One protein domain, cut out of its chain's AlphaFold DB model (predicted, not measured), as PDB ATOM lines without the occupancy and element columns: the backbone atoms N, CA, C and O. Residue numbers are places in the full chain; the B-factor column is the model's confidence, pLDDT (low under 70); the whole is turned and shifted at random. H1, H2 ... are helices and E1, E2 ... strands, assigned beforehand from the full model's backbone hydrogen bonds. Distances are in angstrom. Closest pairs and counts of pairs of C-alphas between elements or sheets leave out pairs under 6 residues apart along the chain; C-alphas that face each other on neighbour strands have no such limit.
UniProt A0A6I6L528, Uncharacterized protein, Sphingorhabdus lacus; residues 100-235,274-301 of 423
ATOM      1  N   ARG A 100     116.193 138.107 191.606       97.38
ATOM      2  CA  ARG A 100     116.929 136.871 191.335       97.38
ATOM      3  C   ARG A 100     116.527 136.374 189.956       97.38
ATOM      4  O   ARG A 100     115.392 135.958 189.757       97.38
ATOM      5  N   VAL A 101     117.458 136.457 189.018       97.50
ATOM      6  CA  VAL A 101     117.286 135.958 187.657       97.50
ATOM      7  C   VAL A 101     117.802 134.520 187.628       97.50
ATOM      8  O   VAL A 101     118.929 134.294 188.078       97.50
ATOM      9  N   PRO A 102     117.041 133.544 187.102       96.69
ATOM     10  CA  PRO A 102     117.485 132.160 186.958       96.69
ATOM     11  C   PRO A 102     118.498 132.034 185.806       96.69
ATOM     12  O   PRO A 102     118.228 131.416 184.779       96.69
ATOM     13  N   PHE A 103     119.661 132.670 185.961       97.62
ATOM     14  CA  PHE A 103     120.728 132.687 184.970       97.62
ATOM     15  C   PHE A 103     121.769 131.603 185.250       97.62
ATOM     16  O   PHE A 103     122.346 131.548 186.337       97.62
ATOM     17  N   ASN A 104     122.062 130.778 184.245       97.38
ATOM     18  CA  ASN A 104     123.152 129.806 184.303       97.38
ATOM     19  C   ASN A 104     124.133 130.021 183.135       97.38
ATOM     20  O   ASN A 104     123.795 129.677 182.002       97.38
ATOM     21  N   PRO A 105     125.373 130.497 183.375       95.88
ATOM     22  CA  PRO A 105     126.338 130.780 182.308       95.88
ATOM     23  C   PRO A 105     126.813 129.536 181.536       95.88
ATOM     24  O   PRO A 105     127.453 129.681 180.496       95.88
ATOM     25  N   ALA A 106     126.532 128.322 182.026       96.00
ATOM     26  CA  ALA A 106     126.805 127.079 181.304       96.00
ATOM     27  C   ALA A 106     125.685 126.689 180.320       96.00
ATOM     28  O   ALA A 106     125.935 125.939 179.381       96.00
ATOM     29  N   GLN A 107     124.462 127.179 180.533       97.44
ATOM     30  CA  GLN A 107     123.277 126.828 179.737       97.44
ATOM     31  C   GLN A 107     122.708 128.016 178.957       97.44
ATOM     32  O   GLN A 107     121.899 127.822 178.056       97.44
ATOM     33  N   GLN A 108     123.113 129.237 179.297       98.00
ATOM     34  CA  GLN A 108     122.591 130.475 178.738       98.00
ATOM     35  C   GLN A 108     123.723 131.467 178.467       98.00
ATOM     36  O   GLN A 108     124.799 131.404 179.065       98.00
ATOM     37  N   GLN A 109     123.464 132.423 177.578       97.25
ATOM     38  CA  GLN A 109     124.395 133.495 177.228       97.25
ATOM     39  C   GLN A 109     123.760 134.867 177.446       97.25
ATOM     40  O   GLN A 109     122.562 135.047 177.245       97.25
ATOM     41  N   LEU A 110     124.572 135.843 177.857       97.44
ATOM     42  CA  LEU A 110     124.121 137.219 178.054       97.44
ATOM     43  C   LEU A 110     124.340 138.033 176.785       97.44
ATOM     44  O   LEU A 110     125.461 138.092 176.274       97.44
ATOM     45  N   VAL A 111     123.275 138.686 176.326       97.06
ATOM     46  CA  VAL A 111     123.302 139.653 175.227       97.06
ATOM     47  C   VAL A 111     122.968 141.035 175.769       97.06
ATOM     48  O   VAL A 111     121.926 141.226 176.387       97.06
ATOM     49  N   PHE A 112     123.831 142.002 175.498       95.94
ATOM     50  CA  PHE A 112     123.656 143.409 175.816       95.94
ATOM     51  C   PHE A 112     123.148 144.167 174.582       95.94
ATOM     52  O   PHE A 112     123.702 144.039 173.490       95.94
ATOM     53  N   GLU A 113     122.095 144.957 174.755       93.75
ATOM     54  CA  GLU A 113     121.451 145.742 173.704       93.75
ATOM     55  C   GLU A 113     121.799 147.224 173.886       93.75
ATOM     56  O   GLU A 113     121.320 147.883 174.809       93.75
ATOM     57  N   GLY A 114     122.673 147.742 173.017       86.38
ATOM     58  CA  GLY A 114     123.079 149.154 173.017       86.38
ATOM     59  C   GLY A 114     124.137 149.541 174.060       86.38
ATOM     60  O   GLY A 114     124.463 150.719 174.183       86.38
ATOM     61  N   PHE A 115     124.688 148.581 174.809       89.06
ATOM     62  CA  PHE A 115     125.812 148.801 175.725       89.06
ATOM     63  C   PHE A 115     126.656 147.530 175.889       89.06
ATOM     64  O   PHE A 115     126.310 146.473 175.377       89.06
ATOM     65  N   SER A 116     127.766 147.619 176.624       86.38
ATOM     66  CA  SER A 116     128.649 146.483 176.907       86.38
ATOM     67  C   SER A 116     129.153 146.543 178.345       86.38
ATOM     68  O   SER A 116     129.560 147.614 178.795       86.38
ATOM     69  N   GLU A 117     129.214 145.405 179.036       87.44
ATOM     70  CA  GLU A 117     129.620 145.350 180.444       87.44
ATOM     71  C   GLU A 117     130.796 144.377 180.655       87.44
ATOM     72  O   GLU A 117     130.668 143.281 181.202       87.44
ATOM     73  N   HIS A 118     131.983 144.779 180.185       89.38
ATOM     74  CA  HIS A 118     133.202 143.946 180.191       89.38
ATOM     75  C   HIS A 118     133.643 143.515 181.599       89.38
ATOM     76  O   HIS A 118     134.313 142.499 181.783       89.38
ATOM     77  N   SER A 119     133.251 144.293 182.602       90.31
ATOM     78  CA  SER A 119     133.494 144.045 184.018       90.31
ATOM     79  C   SER A 119     132.873 142.726 184.505       90.31
ATOM     80  O   SER A 119     133.438 142.122 185.414       90.31
ATOM     81  N   LEU A 120     131.789 142.226 183.892       94.31
ATOM     82  CA  LEU A 120     131.210 140.912 184.221       94.31
ATOM     83  C   LEU A 120     132.126 139.753 183.814       94.31
ATOM     84  O   LEU A 120     132.297 138.800 184.574       94.31
ATOM     85  N   ILE A 121     132.783 139.869 182.661       94.88
ATOM     86  CA  ILE A 121     133.789 138.893 182.217       94.88
ATOM     87  C   ILE A 121     134.996 138.948 183.154       94.88
ATOM     88  O   ILE A 121     135.436 137.933 183.687       94.88
ATOM     89  N   GLN A 122     135.507 140.157 183.398       92.31
ATOM     90  CA  GLN A 122     136.736 140.357 184.162       92.31
ATOM     91  C   GLN A 122     136.592 139.976 185.640       92.31
ATOM     92  O   GLN A 122     137.479 139.347 186.212       92.31
ATOM     93  N   ASN A 123     135.516 140.425 186.287       92.44
ATOM     94  CA  ASN A 123     135.402 140.432 187.745       92.44
ATOM     95  C   ASN A 123     134.365 139.454 188.281       92.44
ATOM     96  O   ASN A 123     134.326 139.275 189.491       92.44
ATOM     97  N   TYR A 124     133.558 138.821 187.426       94.88
ATOM     98  CA  TYR A 124     132.496 137.903 187.852       94.88
ATOM     99  C   TYR A 124     132.536 136.546 187.135       94.88
ATOM    100  O   TYR A 124     131.621 135.739 187.275       94.88
ATOM    101  N   GLY A 125     133.609 136.276 186.383       93.25
ATOM    102  CA  GLY A 125     133.852 134.971 185.767       93.25
ATOM    103  C   GLY A 125     132.885 134.616 184.641       93.25
ATOM    104  O   GLY A 125     132.754 133.439 184.314       93.25
ATOM    105  N   LEU A 126     132.209 135.605 184.046       95.81
ATOM    106  CA  LEU A 126     131.352 135.369 182.890       95.81
ATOM    107  C   LEU A 126     132.218 134.929 181.689       95.81
ATOM    108  O   LEU A 126     133.089 135.696 181.278       95.81
ATOM    109  N   PRO A 127     131.999 133.742 181.088       95.56
ATOM    110  CA  PRO A 127     132.880 133.241 180.026       95.56
ATOM    111  C   PRO A 127     132.856 134.095 178.752       95.56
ATOM    112  O   PRO A 127     133.876 134.275 178.087       95.56
ATOM    113  N   VAL A 128     131.677 134.609 178.399       96.38
ATOM    114  CA  VAL A 128     131.446 135.431 177.211       96.38
ATOM    115  C   VAL A 128     130.281 136.386 177.454       96.38
ATOM    116  O   VAL A 128     129.269 136.002 178.037       96.38
ATOM    117  N   ALA A 129     130.420 137.617 176.970       96.12
ATOM    118  CA  ALA A 129     129.321 138.561 176.815       96.12
ATOM    119  C   ALA A 129     129.109 138.838 175.328       96.12
ATOM    120  O   ALA A 129     130.085 139.026 174.604       96.12
ATOM    121  N   PHE A 130     127.862 138.890 174.879       97.00
ATOM    122  CA  PHE A 130     127.520 139.282 173.516       97.00
ATOM    123  C   PHE A 130     126.919 140.681 173.509       97.00
ATOM    124  O   PHE A 130     126.147 141.026 174.385       97.00
ATOM    125  N   GLU A 131     127.238 141.484 172.512       95.44
ATOM    126  CA  GLU A 131     126.636 142.788 172.264       95.44
ATOM    127  C   GLU A 131     125.894 142.713 170.931       95.44
ATOM    128  O   GLU A 131     126.472 142.285 169.927       95.44
ATOM    129  N   LYS A 132     124.618 143.105 170.913       93.56
ATOM    130  CA  LYS A 132     123.856 143.235 169.669       93.56
ATOM    131  C   LYS A 132     124.244 144.550 168.988       93.56
ATOM    132  O   LYS A 132     124.100 145.620 169.583       93.56
ATOM    133  N   ARG A 133     124.731 144.484 167.746       84.56
ATOM    134  CA  ARG A 133     125.058 145.666 166.942       84.56
ATOM    135  C   ARG A 133     123.860 146.094 166.104       84.56
ATOM    136  O   ARG A 133     123.497 145.415 165.158       84.56
ATOM    137  N   GLY A 134     123.312 147.267 166.417       71.25
ATOM    138  CA  GLY A 134     122.192 147.854 165.681       71.25
ATOM    139  C   GLY A 134     120.839 147.209 166.002       71.25
ATOM    140  O   GLY A 134     120.746 146.147 166.617       71.25
ATOM    141  N   GLU A 135     119.759 147.886 165.608       59.91
ATOM    142  CA  GLU A 135     118.394 147.391 165.834       59.91
ATOM    143  C   GLU A 135     117.994 146.315 164.812       59.91
ATOM    144  O   GLU A 135     117.316 145.349 165.177       59.91
ATOM    145  N   VAL A 136     118.476 146.453 163.566       53.78
ATOM    146  CA  VAL A 136     117.993 145.724 162.378       53.78
ATOM    147  C   VAL A 136     118.860 144.517 162.003       53.78
ATOM    148  O   VAL A 136     118.323 143.509 161.549       53.78
ATOM    149  N   SER A 137     120.182 144.564 162.202       56.88
ATOM    150  CA  SER A 137     121.048 143.422 161.893       56.88
ATOM    151  C   SER A 137     121.138 142.479 163.096       56.88
ATOM    152  O   SER A 137     121.392 142.886 164.228       56.88
ATOM    153  N   GLY A 138     120.941 141.179 162.863       66.50
ATOM    154  CA  GLY A 138     121.206 140.115 163.842       66.50
ATOM    155  C   GLY A 138     122.702 139.914 164.115       66.50
ATOM    156  O   GLY A 138     123.135 138.805 164.411       66.50
ATOM    157  N   GLU A 139     123.508 140.962 163.948       85.81
ATOM    158  CA  GLU A 139     124.949 140.919 164.114       85.81
ATOM    159  C   GLU A 139     125.297 141.030 165.593       85.81
ATOM    160  O   GLU A 139     125.003 142.019 166.271       85.81
ATOM    161  N   TYR A 140     125.971 140.000 166.086       93.19
ATOM    162  CA  TYR A 140     126.459 139.946 167.449       93.19
ATOM    163  C   TYR A 140     127.975 140.083 167.477       93.19
ATOM    164  O   TYR A 140     128.711 139.562 166.633       93.19
ATOM    165  N   ARG A 141     128.451 140.784 168.500       93.88
ATOM    166  CA  ARG A 141     129.861 140.858 168.855       93.88
ATOM    167  C   ARG A 141     130.044 140.154 170.185       93.88
ATOM    168  O   ARG A 141     129.507 140.587 171.196       93.88
ATOM    169  N   SER A 142     130.825 139.087 170.200       95.81
ATOM    170  CA  SER A 142     131.256 138.480 171.458       95.81
ATOM    171  C   SER A 142     132.434 139.249 172.041       95.81
ATOM    172  O   SER A 142     133.264 139.759 171.292       95.81
ATOM    173  N   THR A 143     132.542 139.275 173.366       96.94
ATOM    174  CA  THR A 143     133.727 139.697 174.117       96.94
ATOM    175  C   THR A 143     134.090 138.606 175.118       96.94
ATOM    176  O   THR A 143     133.216 138.044 175.780       96.94
ATOM    177  N   ARG A 144     135.383 138.279 175.207       96.31
ATOM    178  CA  ARG A 144     135.941 137.226 176.067       96.31
ATOM    179  C   ARG A 144     137.289 137.654 176.623       96.31
ATOM    180  O   ARG A 144     137.999 138.429 175.989       96.31
ATOM    181  N   MET A 145     137.667 137.091 177.763       96.44
ATOM    182  CA  MET A 145     139.019 137.227 178.301       96.44
ATOM    183  C   MET A 145     139.911 136.112 177.747       96.44
ATOM    184  O   MET A 145     139.525 134.944 177.781       96.44
ATOM    185  N   ILE A 146     141.089 136.464 177.245       96.19
ATOM    186  CA  ILE A 146     142.094 135.531 176.711       96.19
ATOM    187  C   ILE A 146     143.482 135.863 177.271       96.19
ATOM    188  O   ILE A 146     143.694 136.946 177.822       96.19
ATOM    189  N   GLU A 147     144.411 134.919 177.141       95.69
ATOM    190  CA  GLU A 147     145.820 135.086 177.517       95.69
ATOM    191  C   GLU A 147     146.506 136.190 176.713       95.69
ATOM    192  O   GLU A 147     146.213 136.412 175.533       95.69
ATOM    193  N   ARG A 148     147.433 136.897 177.361       93.88
ATOM    194  CA  ARG A 148     148.106 138.064 176.787       93.88
ATOM    195  C   ARG A 148     148.893 137.729 175.527       93.88
ATOM    196  O   ARG A 148     148.913 138.539 174.603       93.88
ATOM    197  N   GLU A 149     149.513 136.562 175.498       92.75
ATOM    198  CA  GLU A 149     150.329 136.052 174.401       92.75
ATOM    199  C   GLU A 149     149.474 135.900 173.140       92.75
ATOM    200  O   GLU A 149     149.853 136.353 172.063       92.75
ATOM    201  N   VAL A 150     148.258 135.370 173.299       92.69
ATOM    202  CA  VAL A 150     147.266 135.265 172.222       92.69
ATOM    203  C   VAL A 150     146.834 136.651 171.754       92.69
ATOM    204  O   VAL A 150     146.707 136.889 170.558       92.69
ATOM    205  N   CYS A 151     146.658 137.600 172.679       92.19
ATOM    206  CA  CYS A 151     146.321 138.979 172.327       92.19
ATOM    207  C   CYS A 151     147.373 139.648 171.443       92.19
ATOM    208  O   CYS A 151     147.013 140.432 170.570       92.19
ATOM    209  N   GLU A 152     148.660 139.388 171.687       91.62
ATOM    210  CA  GLU A 152     149.734 139.937 170.853       91.62
ATOM    211  C   GLU A 152     149.692 139.372 169.433       91.62
ATOM    212  O   GLU A 152     149.865 140.129 168.482       91.62
ATOM    213  N   GLN A 153     149.358 138.087 169.275       90.75
ATOM    214  CA  GLN A 153     149.226 137.455 167.957       90.75
ATOM    215  C   GLN A 153     148.114 138.088 167.105       90.75
ATOM    216  O   GLN A 153     148.217 138.128 165.886       90.75
ATOM    217  N   ILE A 154     147.064 138.626 167.734       90.00
ATOM    218  CA  ILE A 154     145.886 139.169 167.033       90.00
ATOM    219  C   ILE A 154     145.858 140.702 166.948       90.00
ATOM    220  O   ILE A 154     144.857 141.290 166.535       90.00
ATOM    221  N   ARG A 155     146.941 141.393 167.331       82.75
ATOM    222  CA  ARG A 155     147.003 142.869 167.317       82.75
ATOM    223  C   ARG A 155     147.188 143.498 165.933       82.75
ATOM    224  O   ARG A 155     147.077 144.728 165.832       82.75
ATOM    225  N   GLY A 156     147.420 142.678 164.907       79.50
ATOM    226  CA  GLY A 156     147.642 143.084 163.519       79.50
ATOM    227  C   GLY A 156     146.433 143.734 162.834       79.50
ATOM    228  O   GLY A 156     145.281 143.613 163.266       79.50
ATOM    229  N   ARG A 157     146.698 144.451 161.732       73.81
ATOM    230  CA  ARG A 157     145.668 145.165 160.951       73.81
ATOM    231  C   ARG A 157     144.640 144.224 160.316       73.81
ATOM    232  O   ARG A 157     143.465 144.584 160.248       73.81
ATOM    233  N   SER A 158     145.068 143.031 159.905       78.94
ATOM    234  CA  SER A 158     144.234 142.010 159.256       78.94
ATOM    235  C   SER A 158     143.055 141.564 160.137       78.94
ATOM    236  O   SER A 158     141.930 141.445 159.653       78.94
ATOM    237  N   PHE A 159     143.270 141.405 161.445       86.88
ATOM    238  CA  PHE A 159     142.220 141.035 162.399       86.88
ATOM    239  C   PHE A 159     141.246 142.184 162.680       86.88
ATOM    240  O   PHE A 159     140.032 141.975 162.681       86.88
ATOM    241  N   ARG A 160     141.740 143.419 162.840       86.44
ATOM    242  CA  ARG A 160     140.869 144.599 163.041       86.44
ATOM    243  C   ARG A 160     139.934 144.825 161.869       86.44
ATOM    244  O   ARG A 160     138.771 145.178 162.058       86.44
ATOM    245  N   ALA A 161     140.448 144.601 160.667       83.75
ATOM    246  CA  ALA A 161     139.666 144.661 159.450       83.75
ATOM    247  C   ALA A 161     138.553 143.600 159.404       83.75
ATOM    248  O   ALA A 161     137.465 143.890 158.920       83.75
ATOM    249  N   ALA A 162     138.783 142.428 159.998       84.81
ATOM    250  CA  ALA A 162     137.769 141.402 160.237       84.81
ATOM    251  C   ALA A 162     136.871 141.692 161.464       84.81
ATOM    252  O   ALA A 162     136.195 140.807 161.982       84.81
ATOM    253  N   GLY A 163     136.874 142.920 161.992       88.50
ATOM    254  CA  GLY A 163     136.066 143.296 163.153       88.50
ATOM    255  C   GLY A 163     136.538 142.683 164.477       88.50
ATOM    256  O   GLY A 163     135.781 142.703 165.449       88.50
ATOM    257  N   ILE A 164     137.766 142.162 164.532       92.19
ATOM    258  CA  ILE A 164     138.360 141.536 165.715       92.19
ATOM    259  C   ILE A 164     139.243 142.556 166.433       92.19
ATOM    260  O   ILE A 164     140.173 143.121 165.862       92.19
ATOM    261  N   TRP A 165     138.950 142.809 167.706       92.88
ATOM    262  CA  TRP A 165     139.594 143.854 168.497       92.88
ATOM    263  C   TRP A 165     140.118 143.290 169.804       92.88
ATOM    264  O   TRP A 165     139.417 142.542 170.479       92.88
ATOM    265  N   THR A 166     141.303 143.727 170.216       94.25
ATOM    266  CA  THR A 166     141.799 143.484 171.572       94.25
ATOM    267  C   THR A 166     141.830 144.763 172.377       94.25
ATOM    268  O   THR A 166     142.295 145.788 171.878       94.25
ATOM    269  N   SER A 167     141.450 144.692 173.647       92.88
ATOM    270  CA  SER A 167     141.644 145.779 174.605       92.88
ATOM    271  C   SER A 167     142.347 145.269 175.854       92.88
ATOM    272  O   SER A 167     142.012 144.205 176.378       92.88
ATOM    273  N   GLY A 168     143.311 146.044 176.352       91.38
ATOM    274  CA  GLY A 168     143.937 145.773 177.641       91.38
ATOM    275  C   GLY A 168     142.922 145.862 178.780       91.38
ATOM    276  O   GLY A 168     141.938 146.595 178.696       91.38
ATOM    277  N   ILE A 169     143.176 145.114 179.846       90.19
ATOM    278  CA  ILE A 169     142.381 145.173 181.067       90.19
ATOM    279  C   ILE A 169     143.093 146.107 182.044       90.19
ATOM    280  O   ILE A 169     144.287 145.946 182.295       90.19
ATOM    281  N   SER A 170     142.369 147.087 182.583       85.81
ATOM    282  CA  SER A 170     142.897 148.027 183.571       85.81
ATOM    283  C   SER A 170     142.121 147.940 184.877       85.81
ATOM    284  O   SER A 170     140.890 147.932 184.862       85.81
ATOM    285  N   GLU A 171     142.834 147.952 185.993       82.25
ATOM    286  CA  GLU A 171     142.271 147.954 187.338       82.25
ATOM    287  C   GLU A 171     142.521 149.284 188.045       82.25
ATOM    288  O   GLU A 171     143.509 149.961 187.736       82.25
ATOM    289  N   PRO A 172     141.653 149.671 188.996       75.50
ATOM    290  CA  PRO A 172     141.968 150.745 189.927       75.50
ATOM    291  C   PRO A 172     143.267 150.418 190.670       75.50
ATOM    292  O   PRO A 172     143.434 149.307 191.164       75.50
ATOM    293  N   SER A 173     144.188 151.374 190.733       74.81
ATOM    294  CA  SER A 173     145.358 151.312 191.609       74.81
ATOM    295  C   SER A 173     145.035 151.964 192.949       74.81
ATOM    296  O   SER A 173     144.242 152.901 192.994       74.81
ATOM    297  N   ASP A 174     145.749 151.570 194.002       66.19
ATOM    298  CA  ASP A 174     145.754 152.291 195.286       66.19
ATOM    299  C   ASP A 174     146.346 153.710 195.171       66.19
ATOM    300  O   ASP A 174     146.220 154.534 196.075       66.19
ATOM    301  N   LYS A 175     146.991 154.037 194.043       66.06
ATOM    302  CA  LYS A 175     147.437 155.398 193.736       66.06
ATOM    303  C   LYS A 175     146.243 156.267 193.329       66.06
ATOM    304  O   LYS A 175     145.447 155.858 192.491       66.06
ATOM    305  N   ILE A 176     146.217 157.509 193.819       54.19
ATOM    306  CA  ILE A 176     145.140 158.523 193.691       54.19
ATOM    307  C   ILE A 176     144.586 158.703 192.254       54.19
ATOM    308  O   ILE A 176     143.446 159.127 192.075       54.19
ATOM    309  N   SER A 177     145.343 158.340 191.217       59.53
ATOM    310  CA  SER A 177     144.908 158.351 189.811       59.53
ATOM    311  C   SER A 177     145.448 157.177 188.978       59.53
ATOM    312  O   SER A 177     145.378 157.194 187.748       59.53
ATOM    313  N   GLY A 178     146.010 156.150 189.622       62.78
ATOM    314  CA  GLY A 178     146.669 155.056 188.918       62.78
ATOM    315  C   GLY A 178     145.667 154.060 188.343       62.78
ATOM    316  O   GLY A 178     144.738 153.627 189.021       62.78
ATOM    317  N   ARG A 179     145.891 153.633 187.100       78.19
ATOM    318  CA  ARG A 179     145.342 152.377 186.584       78.19
ATOM    319  C   ARG A 179     146.482 151.384 186.419       78.19
ATOM    320  O   ARG A 179     147.498 151.727 185.818       78.19
ATOM    321  N   ILE A 180     146.322 150.174 186.944       81.88
ATOM    322  CA  ILE A 180     147.284 149.087 186.731       81.88
ATOM    323  C   ILE A 180     146.767 148.233 185.580       81.88
ATOM    324  O   ILE A 180     145.628 147.771 185.602       81.88
ATOM    325  N   TYR A 181     147.594 148.038 184.558       85.44
ATOM    326  CA  TYR A 181     147.273 147.103 183.488       85.44
ATOM    327  C   TYR A 181     147.501 145.672 183.962       85.44
ATOM    328  O   TYR A 181     148.594 145.324 184.417       85.44
ATOM    329  N   VAL A 182     146.477 144.836 183.817       86.81
ATOM    330  CA  VAL A 182     146.587 143.400 184.062       86.81
ATOM    331  C   VAL A 182     147.483 142.815 182.975       86.81
ATOM    332  O   VAL A 182     147.188 142.932 181.785       86.81
ATOM    333  N   LYS A 183     148.603 142.216 183.380       88.81
ATOM    334  CA  LYS A 183     149.639 141.763 182.442       88.81
ATOM    335  C   LYS A 183     149.293 140.448 181.744       88.81
ATOM    336  O   LYS A 183     149.670 140.283 180.595       88.81
ATOM    337  N   ASN A 184     148.547 139.566 182.405       92.88
ATOM    338  CA  ASN A 184     148.372 138.176 181.959       92.88
ATOM    339  C   ASN A 184     147.193 137.977 180.998       92.88
ATOM    340  O   ASN A 184     147.089 136.941 180.349       92.88
ATOM    341  N   PHE A 185     146.296 138.959 180.903       95.19
ATOM    342  CA  PHE A 185     145.059 138.827 180.142       95.19
ATOM    343  C   PHE A 185     144.774 140.073 179.313       95.19
ATOM    344  O   PHE A 185     145.159 141.190 179.665       95.19
ATOM    345  N   CYS A 186     144.016 139.893 178.239       95.12
ATOM    346  CA  CYS A 186     143.295 140.981 177.597       95.12
ATOM    347  C   CYS A 186     141.865 140.546 177.269       95.12
ATOM    348  O   CYS A 186     141.514 139.370 177.372       95.12
ATOM    349  N   MET A 187     141.040 141.505 176.856       95.94
ATOM    350  CA  MET A 187     139.763 141.195 176.228       95.94
ATOM    351  C   MET A 187     139.952 141.098 174.723       95.94
ATOM    352  O   MET A 187     140.541 141.999 174.127       95.94
ATOM    353  N   VAL A 188     139.403 140.053 174.115       96.06
ATOM    354  CA  VAL A 188     139.170 139.982 172.675       96.06
ATOM    355  C   VAL A 188     137.686 140.148 172.418       96.06
ATOM    356  O   VAL A 188     136.860 139.530 173.091       96.06
ATOM    357  N   SER A 189     137.349 140.959 171.426       95.44
ATOM    358  CA  SER A 189     136.021 140.971 170.855       95.44
ATOM    359  C   SER A 189     136.048 140.598 169.388       95.44
ATOM    360  O   SER A 189     136.929 141.051 168.663       95.44
ATOM    361  N   MET A 190     135.058 139.838 168.939       94.38
ATOM    362  CA  MET A 190     134.953 139.403 167.547       94.38
ATOM    363  C   MET A 190     133.497 139.169 167.133       94.38
ATOM    364  O   MET A 190     132.669 138.882 168.008       94.38
ATOM    365  N   PRO A 191     133.188 139.247 165.826       92.50
ATOM    366  CA  PRO A 191     131.910 138.791 165.292       92.50
ATOM    367  C   PRO A 191     131.704 137.315 165.636       92.50
ATOM    368  O   PRO A 191     132.543 136.471 165.317       92.50
ATOM    369  N   ASP A 192     130.629 137.026 166.361       93.06
ATOM    370  CA  ASP A 192     130.270 135.682 166.820       93.06
ATOM    371  C   ASP A 192     128.813 135.712 167.280       93.06
ATOM    372  O   ASP A 192     128.389 136.695 167.887       93.06
ATOM    373  N   SER A 193     128.067 134.638 167.034       93.38
ATOM    374  CA  SER A 193     126.648 134.547 167.399       93.38
ATOM    375  C   SER A 193     126.450 133.711 168.663       93.38
ATOM    376  O   SER A 193     127.220 132.774 168.903       93.38
ATOM    377  N   PRO A 194     125.435 134.025 169.488       95.38
ATOM    378  CA  PRO A 194     125.113 133.197 170.634       95.38
ATOM    379  C   PRO A 194     124.662 131.805 170.171       95.38
ATOM    380  O   PRO A 194     123.865 131.666 169.249       95.38
ATOM    381  N   SER A 195     125.199 130.773 170.815       95.06
ATOM    382  CA  SER A 195     124.919 129.361 170.527       95.06
ATOM    383  C   SER A 195     124.016 128.707 171.575       95.06
ATOM    384  O   SER A 195     123.679 127.536 171.450       95.06
ATOM    385  N   LEU A 196     123.695 129.434 172.646       96.94
ATOM    386  CA  LEU A 196     122.849 128.999 173.754       96.94
ATOM    387  C   LEU A 196     121.653 129.955 173.892       96.94
ATOM    388  O   LEU A 196     121.737 131.088 173.411       96.94
ATOM    389  N   PRO A 197     120.568 129.544 174.577       97.81
ATOM    390  CA  PRO A 197     119.473 130.437 174.934       97.81
ATOM    391  C   PRO A 197     119.964 131.752 175.546       97.81
ATOM    392  O   PRO A 197     120.881 131.781 176.372       97.81
ATOM    393  N   VAL A 198     119.352 132.855 175.123       97.25
ATOM    394  CA  VAL A 198     119.849 134.202 175.407       97.25
ATOM    395  C   VAL A 198     119.043 134.866 176.514       97.25
ATOM    396  O   VAL A 198     117.825 134.980 176.420       97.25
ATOM    397  N   VAL A 199     119.744 135.404 177.508       98.06
ATOM    398  CA  VAL A 199     119.214 136.414 178.425       98.06
ATOM    399  C   VAL A 199     119.586 137.792 177.876       98.06
ATOM    400  O   VAL A 199     120.768 138.125 177.750       98.06
ATOM    401  N   LYS A 200     118.578 138.591 177.518       97.31
ATOM    402  CA  LYS A 200     118.745 139.923 176.921       97.31
ATOM    403  C   LYS A 200     118.786 140.996 177.999       97.31
ATOM    404  O   LYS A 200     117.976 140.989 178.925       97.31
ATOM    405  N   LEU A 201     119.702 141.941 177.850       96.88
ATOM    406  CA  LEU A 201     119.909 143.067 178.744       96.88
ATOM    407  C   LEU A 201     119.758 144.360 177.955       96.88
ATOM    408  O   LEU A 201     120.525 144.614 177.034       96.88
ATOM    409  N   SER A 202     118.818 145.201 178.363       95.62
ATOM    410  CA  SER A 202     118.623 146.537 177.794       95.62
ATOM    411  C   SER A 202     118.691 147.576 178.907       95.62
ATOM    412  O   SER A 202     118.334 147.293 180.054       95.62
ATOM    413  N   VAL A 203     119.175 148.773 178.591       93.94
ATOM    414  CA  VAL A 203     119.283 149.873 179.553       93.94
ATOM    415  C   VAL A 203     118.417 151.032 179.101       93.94
ATOM    416  O   VAL A 203     118.491 151.461 177.952       93.94
ATOM    417  N   LYS A 204     117.645 151.583 180.036       94.62
ATOM    418  CA  LYS A 204     116.936 152.846 179.860       94.62
ATOM    419  C   LYS A 204     117.489 153.875 180.833       94.62
ATOM    420  O   LYS A 204     117.446 153.679 182.048       94.62
ATOM    421  N   GLU A 205     117.988 154.980 180.295       93.50
ATOM    422  CA  GLU A 205     118.397 156.129 181.095       93.50
ATOM    423  C   GLU A 205     117.286 157.177 181.136       93.50
ATOM    424  O   GLU A 205     116.651 157.477 180.124       93.50
ATOM    425  N   ARG A 206     117.046 157.744 182.319       95.00
ATOM    426  CA  ARG A 206     116.134 158.879 182.499       95.00
ATOM    427  C   ARG A 206     116.708 159.856 183.515       95.00
ATOM    428  O   ARG A 206     117.216 159.452 184.559       95.00
ATOM    429  N   ARG A 207     116.625 161.149 183.212       93.81
ATOM    430  CA  ARG A 207     116.985 162.223 184.145       93.81
ATOM    431  C   ARG A 207     115.736 162.674 184.880       93.81
ATOM    432  O   ARG A 207     114.692 162.827 184.259       93.81
ATOM    433  N   ASP A 208     115.861 162.860 186.180       95.06
ATOM    434  CA  ASP A 208     114.753 163.189 187.063       95.06
ATOM    435  C   ASP A 208     115.262 163.996 188.265       95.06
ATOM    436  O   ASP A 208     116.473 164.128 188.481       95.06
ATOM    437  N   THR A 209     114.340 164.522 189.064       92.56
ATOM    438  CA  THR A 209     114.661 165.165 190.339       92.56
ATOM    439  C   THR A 209     113.933 164.443 191.464       92.56
ATOM    440  O   THR A 209     112.709 164.356 191.472       92.56
ATOM    441  N   TYR A 210     114.689 163.924 192.427       91.81
ATOM    442  CA  TYR A 210     114.140 163.322 193.636       91.81
ATOM    443  C   TYR A 210     114.166 164.374 194.749       91.81
ATOM    444  O   TYR A 210     115.201 164.597 195.378       91.81
ATOM    445  N   SER A 211     113.038 165.062 194.948       91.88
ATOM    446  CA  SER A 211     112.954 166.273 195.780       91.88
ATOM    447  C   SER A 211     113.850 167.399 195.229       91.88
ATOM    448  O   SER A 211     113.534 167.953 194.179       91.88
ATOM    449  N   SER A 212     114.975 167.718 195.874       88.19
ATOM    450  CA  SER A 212     116.000 168.660 195.390       88.19
ATOM    451  C   SER A 212     117.166 167.980 194.662       88.19
ATOM    452  O   SER A 212     117.931 168.633 193.947       88.19
ATOM    453  N   LEU A 213     117.301 166.659 194.819       93.25
ATOM    454  CA  LEU A 213     118.439 165.898 194.332       93.25
ATOM    455  C   LEU A 213     118.297 165.628 192.835       93.25
ATOM    456  O   LEU A 213     117.349 164.979 192.390       93.25
ATOM    457  N   ARG A 214     119.281 166.057 192.045       92.94
ATOM    458  CA  ARG A 214     119.343 165.724 190.616       92.94
ATOM    459  C   ARG A 214     119.791 164.279 190.442       92.94
ATOM    460  O   ARG A 214     120.880 163.913 190.894       92.94
ATOM    461  N   VAL A 215     118.985 163.484 189.746       94.62
ATOM    462  CA  VAL A 215     119.207 162.047 189.564       94.62
ATOM    463  C   VAL A 215     119.202 161.690 188.080       94.62
ATOM    464  O   VAL A 215     118.411 162.187 187.287       94.62
ATOM    465  N   THR A 216     120.112 160.812 187.678       94.31
ATOM    466  CA  THR A 216     120.039 160.092 186.406       94.31
ATOM    467  C   THR A 216     119.858 158.624 186.736       94.31
ATOM    468  O   THR A 216     120.799 157.963 187.173       94.31
ATOM    469  N   TYR A 217     118.632 158.137 186.577       93.94
ATOM    470  CA  TYR A 217     118.310 156.729 186.734       93.94
ATOM    471  C   TYR A 217     118.802 155.958 185.517       93.94
ATOM    472  O   TYR A 217     118.656 156.410 184.379       93.94
ATOM    473  N   ARG A 218     119.356 154.778 185.776       94.19
ATOM    474  CA  ARG A 218     119.773 153.812 184.767       94.19
ATOM    475  C   ARG A 218     119.149 152.475 185.128       94.19
ATOM    476  O   ARG A 218     119.668 151.763 185.987       94.19
ATOM    477  N   ASP A 219     118.021 152.182 184.498       94.69
ATOM    478  CA  ASP A 219     117.255 150.968 184.740       94.69
ATOM    479  C   ASP A 219     117.678 149.895 183.735       94.69
ATOM    480  O   ASP A 219     117.563 150.084 182.523       94.69
ATOM    481  N   THR A 220     118.170 148.765 184.240       96.38
ATOM    482  CA  THR A 220     118.554 147.609 183.425       96.38
ATOM    483  C   THR A 220     117.401 146.618 183.409       96.38
ATOM    484  O   THR A 220     117.088 146.007 184.432       96.38
ATOM    485  N   LYS A 221     116.771 146.446 182.249       97.56
ATOM    486  CA  LYS A 221     115.759 145.415 182.013       97.56
ATOM    487  C   LYS A 221     116.446 144.136 181.542       97.56
ATOM    488  O   LYS A 221     117.240 144.167 180.602       97.56
ATOM    489  N   ILE A 222     116.097 143.026 182.175       98.19
ATOM    490  CA  ILE A 222     116.594 141.681 181.898       98.19
ATOM    491  C   ILE A 222     115.420 140.862 181.386       98.19
ATOM    492  O   ILE A 222     114.403 140.791 182.065       98.19
ATOM    493  N   THR A 223     115.548 140.273 180.203       98.25
ATOM    494  CA  THR A 223     114.525 139.394 179.620       98.25
ATOM    495  C   THR A 223     115.131 138.013 179.433       98.25
ATOM    496  O   THR A 223     116.141 137.877 178.739       98.25
ATOM    497  N   THR A 224     114.579 137.008 180.100       98.00
ATOM    498  CA  THR A 224     115.043 135.617 180.019       98.00
ATOM    499  C   THR A 224     114.515 134.920 178.756       98.00
ATOM    500  O   THR A 224     113.658 135.475 178.066       98.00
ATOM    501  N   PRO A 225     115.024 133.721 178.403       97.31
ATOM    502  CA  PRO A 225     114.561 132.987 177.222       97.31
ATOM    503  C   PRO A 225     113.073 132.610 177.237       97.31
ATOM    504  O   PRO A 225     112.508 132.359 176.182       97.31
ATOM    505  N   ASP A 226     112.461 132.545 178.418       97.06
ATOM    506  CA  ASP A 226     111.035 132.298 178.654       97.06
ATOM    507  C   ASP A 226     110.221 133.599 178.797       97.06
ATOM    508  O   ASP A 226     109.133 133.596 179.365       97.06
ATOM    509  N   ASP A 227     110.769 134.720 178.315       96.81
ATOM    510  CA  ASP A 227     110.161 136.054 178.310       96.81
ATOM    511  C   ASP A 227     109.815 136.633 179.696       96.81
ATOM    512  O   ASP A 227     109.136 137.660 179.796       96.81
ATOM    513  N   GLN A 228     110.343 136.059 180.786       98.06
ATOM    514  CA  GLN A 228     110.246 136.698 182.098       98.06
ATOM    515  C   GLN A 228     111.102 137.963 182.132       98.06
ATOM    516  O   GLN A 228     112.244 138.007 181.666       98.06
ATOM    517  N   VAL A 229     110.531 139.018 182.711       97.94
ATOM    518  CA  VAL A 229     111.158 140.334 182.777       97.94
ATOM    519  C   VAL A 229     111.530 140.663 184.213       97.94
ATOM    520  O   VAL A 229     110.675 140.738 185.092       97.94
ATOM    521  N   TYR A 230     112.806 140.962 184.419       98.25
ATOM    522  CA  TYR A 230     113.335 141.493 185.667       98.25
ATOM    523  C   TYR A 230     113.882 142.898 185.441       98.25
ATOM    524  O   TYR A 230     114.311 143.253 184.341       98.25
ATOM    525  N   GLN A 231     113.891 143.707 186.494       97.19
ATOM    526  CA  GLN A 231     114.400 145.069 186.431       97.19
ATOM    527  C   GLN A 231     115.354 145.323 187.587       97.19
ATOM    528  O   GLN A 231     115.011 145.103 188.745       97.19
ATOM    529  N   ILE A 232     116.534 145.837 187.259       96.31
ATOM    530  CA  ILE A 232     117.514 146.311 188.230       96.31
ATOM    531  C   ILE A 232     117.563 147.822 188.131       96.31
ATOM    532  O   ILE A 232     117.725 148.381 187.044       96.31
ATOM    533  N   ARG A 233     117.429 148.481 189.276       95.56
ATOM    534  CA  ARG A 233     117.483 149.935 189.378       95.56
ATOM    535  C   ARG A 233     118.906 150.380 189.675       95.56
ATOM    536  O   ARG A 233     119.669 149.703 190.367       95.56
ATOM    537  N   GLY A 234     119.271 151.538 189.152       93.94
ATOM    538  CA  GLY A 234     120.598 152.092 189.351       93.94
ATOM    539  C   GLY A 234     120.713 153.503 188.806       93.94
ATOM    540  O   GLY A 234     119.717 154.199 188.608       93.94
ATOM    541  N   GLY A 235     121.953 153.920 188.569       92.88
ATOM    542  CA  GLY A 235     122.280 155.246 188.069       92.88
ATOM    543  C   GLY A 235     123.148 156.033 189.039       92.88
ATOM    544  O   GLY A 235     123.880 155.463 189.858       92.88
ATOM    545  N   ASN A 274     123.892 152.661 193.539       89.44
ATOM    546  CA  ASN A 274     124.234 151.348 194.076       89.44
ATOM    547  C   ASN A 274     125.537 151.490 194.883       89.44
ATOM    548  O   ASN A 274     126.546 151.954 194.356       89.44
ATOM    549  N   ASN A 275     125.529 151.138 196.169       71.31
ATOM    550  CA  ASN A 275     126.676 151.370 197.065       71.31
ATOM    551  C   ASN A 275     127.800 150.328 196.929       71.31
ATOM    552  O   ASN A 275     128.874 150.504 197.496       71.31
ATOM    553  N   GLU A 276     127.567 149.241 196.194       61.19
ATOM    554  CA  GLU A 276     128.388 148.026 196.283       61.19
ATOM    555  C   GLU A 276     129.703 148.076 195.491       61.19
ATOM    556  O   GLU A 276     130.566 147.216 195.664       61.19
ATOM    557  N   ALA A 277     129.899 149.078 194.632       58.06
ATOM    558  CA  ALA A 277     131.158 149.251 193.921       58.06
ATOM    559  C   ALA A 277     131.352 150.715 193.492       58.06
ATOM    560  O   ALA A 277     130.394 151.481 193.434       58.06
ATOM    561  N   GLY A 278     132.601 151.124 193.246       61.22
ATOM    562  CA  GLY A 278     132.965 152.509 192.925       61.22
ATOM    563  C   GLY A 278     132.212 153.120 191.730       61.22
ATOM    564  O   GLY A 278     131.402 152.479 191.065       61.22
ATOM    565  N   ARG A 279     132.523 154.389 191.426       62.62
ATOM    566  CA  ARG A 279     131.813 155.257 190.459       62.62
ATOM    567  C   ARG A 279     131.343 154.566 189.166       62.62
ATOM    568  O   ARG A 279     130.250 154.856 188.709       62.62
ATOM    569  N   TYR A 280     132.138 153.665 188.589       58.91
ATOM    570  CA  TYR A 280     131.861 153.035 187.288       58.91
ATOM    571  C   TYR A 280     131.401 151.573 187.356       58.91
ATOM    572  O   TYR A 280     131.119 150.988 186.319       58.91
ATOM    573  N   THR A 281     131.351 150.966 188.540       64.69
ATOM    574  CA  THR A 281     131.137 149.514 188.702       64.69
ATOM    575  C   THR A 281     129.905 149.174 189.533       64.69
ATOM    576  O   THR A 281     129.534 148.006 189.649       64.69
ATOM    577  N   SER A 282     129.251 150.181 190.110       74.31
ATOM    578  CA  SER A 282     128.096 150.021 190.994       74.31
ATOM    579  C   SER A 282     126.896 149.339 190.320       74.31
ATOM    580  O   SER A 282     126.268 148.457 190.905       74.31
ATOM    581  N   GLY A 283     126.595 149.699 189.068       85.75
ATOM    582  CA  GLY A 283     125.556 149.049 188.260       85.75
ATOM    583  C   GLY A 283     125.896 147.593 187.938       85.75
ATOM    584  O   GLY A 283     125.035 146.721 188.031       85.75
ATOM    585  N   THR A 284     127.168 147.319 187.641       90.88
ATOM    586  CA  THR A 284     127.671 145.968 187.373       90.88
ATOM    587  C   THR A 284     127.489 145.041 188.569       90.88
ATOM    588  O   THR A 284     127.091 143.898 188.384       90.88
ATOM    589  N   ALA A 285     127.798 145.504 189.785       91.62
ATOM    590  CA  ALA A 285     127.703 144.681 190.992       91.62
ATOM    591  C   ALA A 285     126.257 144.252 191.273       91.62
ATOM    592  O   ALA A 285     125.997 143.064 191.444       91.62
ATOM    593  N   ALA A 286     125.313 145.195 191.196       93.31
ATOM    594  CA  ALA A 286     123.890 144.890 191.327       93.31
ATOM    595  C   ALA A 286     123.415 143.900 190.244       93.31
ATOM    596  O   ALA A 286     122.706 142.942 190.552       93.31
ATOM    597  N   LEU A 287     123.856 144.085 188.992       95.44
ATOM    598  CA  LEU A 287     123.565 143.163 187.890       95.44
ATOM    599  C   LEU A 287     124.141 141.763 188.126       95.44
ATOM    600  O   LEU A 287     123.429 140.776 187.972       95.44
ATOM    601  N   ALA A 288     125.400 141.666 188.542       95.56
ATOM    602  CA  ALA A 288     126.037 140.396 188.857       95.56
ATOM    603  C   ALA A 288     125.309 139.658 189.988       95.56
ATOM    604  O   ALA A 288     125.017 138.473 189.847       95.56
ATOM    605  N   ASN A 289     124.954 140.369 191.062       94.94
ATOM    606  CA  ASN A 289     124.226 139.811 192.200       94.94
ATOM    607  C   ASN A 289     122.844 139.283 191.794       94.94
ATOM    608  O   ASN A 289     122.466 138.181 192.192       94.94
ATOM    609  N   ALA A 290     122.107 140.022 190.963       96.69
ATOM    610  CA  ALA A 290     120.819 139.573 190.438       96.69
ATOM    611  C   ALA A 290     120.938 138.337 189.532       96.69
ATOM    612  O   ALA A 290     120.059 137.480 189.557       96.69
ATOM    613  N   LEU A 291     122.031 138.225 188.769       97.38
ATOM    614  CA  LEU A 291     122.355 137.072 187.922       97.38
ATOM    615  C   LEU A 291     122.975 135.894 188.702       97.38
ATOM    616  O   LEU A 291     123.346 134.895 188.092       97.38
ATOM    617  N   GLY A 292     123.150 136.008 190.024       96.56
ATOM    618  CA  GLY A 292     123.782 134.973 190.851       96.56
ATOM    619  C   GLY A 292     125.291 134.805 190.622       96.56
ATOM    620  O   GLY A 292     125.876 133.804 191.041       96.56
ATOM    621  N   LEU A 293     125.943 135.769 189.968       95.69
ATOM    622  CA  LEU A 293     127.375 135.738 189.693       95.69
ATOM    623  C   LEU A 293     128.176 136.206 190.910       95.69
ATOM    624  O   LEU A 293     127.838 137.189 191.566       95.69
ATOM    625  N   LYS A 294     129.291 135.527 191.189       94.81
ATOM    626  CA  LYS A 294     130.174 135.856 192.315       94.81
ATOM    627  C   LYS A 294     131.398 136.613 191.834       94.81
ATOM    628  O   LYS A 294     131.995 136.256 190.820       94.81
ATOM    629  N   LYS A 295     131.802 137.628 192.599       93.00
ATOM    630  CA  LYS A 295     133.043 138.349 192.325       93.00
ATOM    631  C   LYS A 295     134.231 137.389 192.432       93.00
ATOM    632  O   LYS A 295     134.360 136.665 193.419       93.00
ATOM    633  N   ILE A 296     135.098 137.401 191.430       93.44
ATOM    634  CA  ILE A 296     136.333 136.620 191.395       93.44
ATOM    635  C   ILE A 296     137.530 137.521 191.691       93.44
ATOM    636  O   ILE A 296     137.598 138.668 191.243       93.44
ATOM    637  N   ALA A 297     138.474 136.994 192.465       90.81
ATOM    638  CA  ALA A 297     139.738 137.669 192.719       90.81
ATOM    639  C   ALA A 297     140.625 137.646 191.454       90.81
ATOM    640  O   ALA A 297     140.494 136.706 190.657       90.81
ATOM    641  N   PRO A 298     141.502 138.646 191.240       90.31
ATOM    642  CA  PRO A 298     142.354 138.726 190.052       90.31
ATOM    643  C   PRO A 298     143.127 137.438 189.735       90.31
ATOM    644  O   PRO A 298     143.191 137.039 188.575       90.31
ATOM    645  N   GLU A 299     143.643 136.754 190.754       91.00
ATOM    646  CA  GLU A 299     144.398 135.501 190.663       91.00
ATOM    647  C   GLU A 299     143.541 134.274 190.309       91.00
ATOM    648  O   GLU A 299     144.065 133.261 189.855       91.00
ATOM    649  N   LYS A 300     142.213 134.359 190.473       94.31
ATOM    650  CA  LYS A 300     141.259 133.288 190.129       94.31
ATOM    651  C   LYS A 300     140.640 133.455 188.743       94.31
ATOM    652  O   LYS A 300     139.788 132.655 188.349       94.31
ATOM    653  N   ARG A 301     141.025 134.501 188.009       93.31
ATOM    654  CA  ARG A 301     140.572 134.736 186.638       93.31
ATOM    655  C   ARG A 301     141.049 133.630 185.712       93.31
ATOM    656  O   ARG A 301     142.179 133.167 185.812       93.31
TER     657      ARG A 301
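Overview. This is residues 100 to 235 and 274 to 301 of the 423 residues of an uncharacterized protein of Sphingorhabdus lacus (UniProt A0A6I6L528). One strongly twisted sheet of eight strands curls like part of a barrel, and H1 and H4, which touch at a steep tilt, both lie on the same face of it, H1 beside the strands and H4 over E7. The hairpin of E4 and E5 makes one end of the sheet and the meander E6, E7, E8 the other; H2 lies over E5, and the short H3 only grazes the sheet. The printed part has 164 residues with four named helices and eight named strands, in the order E1 H1 E2 E3 H2 H3 E4 E5 E6 E7 E8 H4, and its class is mixed, helices and strands. The sheet is mixed, in the order E4 E5 E3 E2 E1 E6 E7 E8. The whole is compact, with a radius of gyration of the C-alphas of 16.8 A and spans of 53 by 43 by 28 A.

Arrangement. Begin at E1, residues 109 to 113, and look beside it for E2, residues 129 to 133: they are parallel at 36 degrees, with N 112 and O 130 at 2.7 A. Between them in the chain comes H1, residues 118 to 124, giving a strand-helix-strand unit, two parallel neighbour strands joined through a helix, with a right-handed crossover. H1 is on the sheet at a height of 5.4 A, over none of the strands. E3, residues 139 to 147, forms an antiparallel hairpin with E2, with N 131 and O 141 at 2.8 A; the closest C-alphas of H1 and E3 are those of Ile 121 and Arg 144, 6.7 A apart. Then come H2, residues 148 to 153, and H3, residues 157 to 161, which are apart. Next, E4, residues 165 to 172, and E5, residues 179 to 191, form an antiparallel hairpin, with N 165 and O 189 at 2.8 A. E5 bends by 85 degrees at residue 184 and is also antiparallel to E3, with N 188 and O 144 at 2.8 A. E3, H2, H3 and E4 make a split strand-helix-strand unit, with E5 between its two strands in the sheet, and its crossover is right-handed. H2 is over E5 at a height of 8.2 A, slantwise to the strands at 45 degrees to E5 on the local plane; their closest C-alphas, of Arg 148 and Phe 185, are 4.6 A apart. H3 only grazes the sheet, with its residues 157 to 160. E6, residues 198 to 210, is parallel to E1 at 41 degrees, with N 113 and O 201 at 2.8 A, and bends by 65 degrees at residue 207. With E7, residues 213 to 223, and E8, residues 229 to 232, it makes a meander, each strand the antiparallel neighbour of the one before; look for N 217 and O 206 at 2.8 A, and N 222 and O 230 at 2.8 A. Past the cut, H4, residues 282 to 290, is on the same face as H1, at a height of 10.0 A; it is over E7 and only just over E8, where 3 of its 9 C-alphas fall. H4 and H1 touch, their closest C-alphas being those of Thr 284 and Leu 120, 6.9 A apart, at a steep tilt of 55 degrees, the same way. In H1, H2, H3 and H4 every O i to N i+4 pair is within hydrogen-bond range.

Along the chain. Find C-alpha 109 at (124.395, 133.495, 177.228), where E1 begins. E3 is 25.5 A long from first to last C-alpha, E4 22.6 A and E5 28.6 A. From C-alpha 198 at (119.849, 134.202, 175.407), E6 runs 34.8 A, and E7 comes back over 30.6 A. H4, 12.7 A long, ends at C-alpha 290, at (120.819, 139.573, 190.438).

Size, cuts and confidence. The two C-alphas farthest apart, those of Gln 153 and Ser 211, are 54.0 A apart. Residues 236 to 273 are not printed, and C-alphas 235 and 274 across the cut are 7.4 A apart. Of the links that are printed whole, none is long. The mean pLDDT of the printed part is 89.5; residues 135 to 138, 174 to 178 and 276 to 281 are under 70.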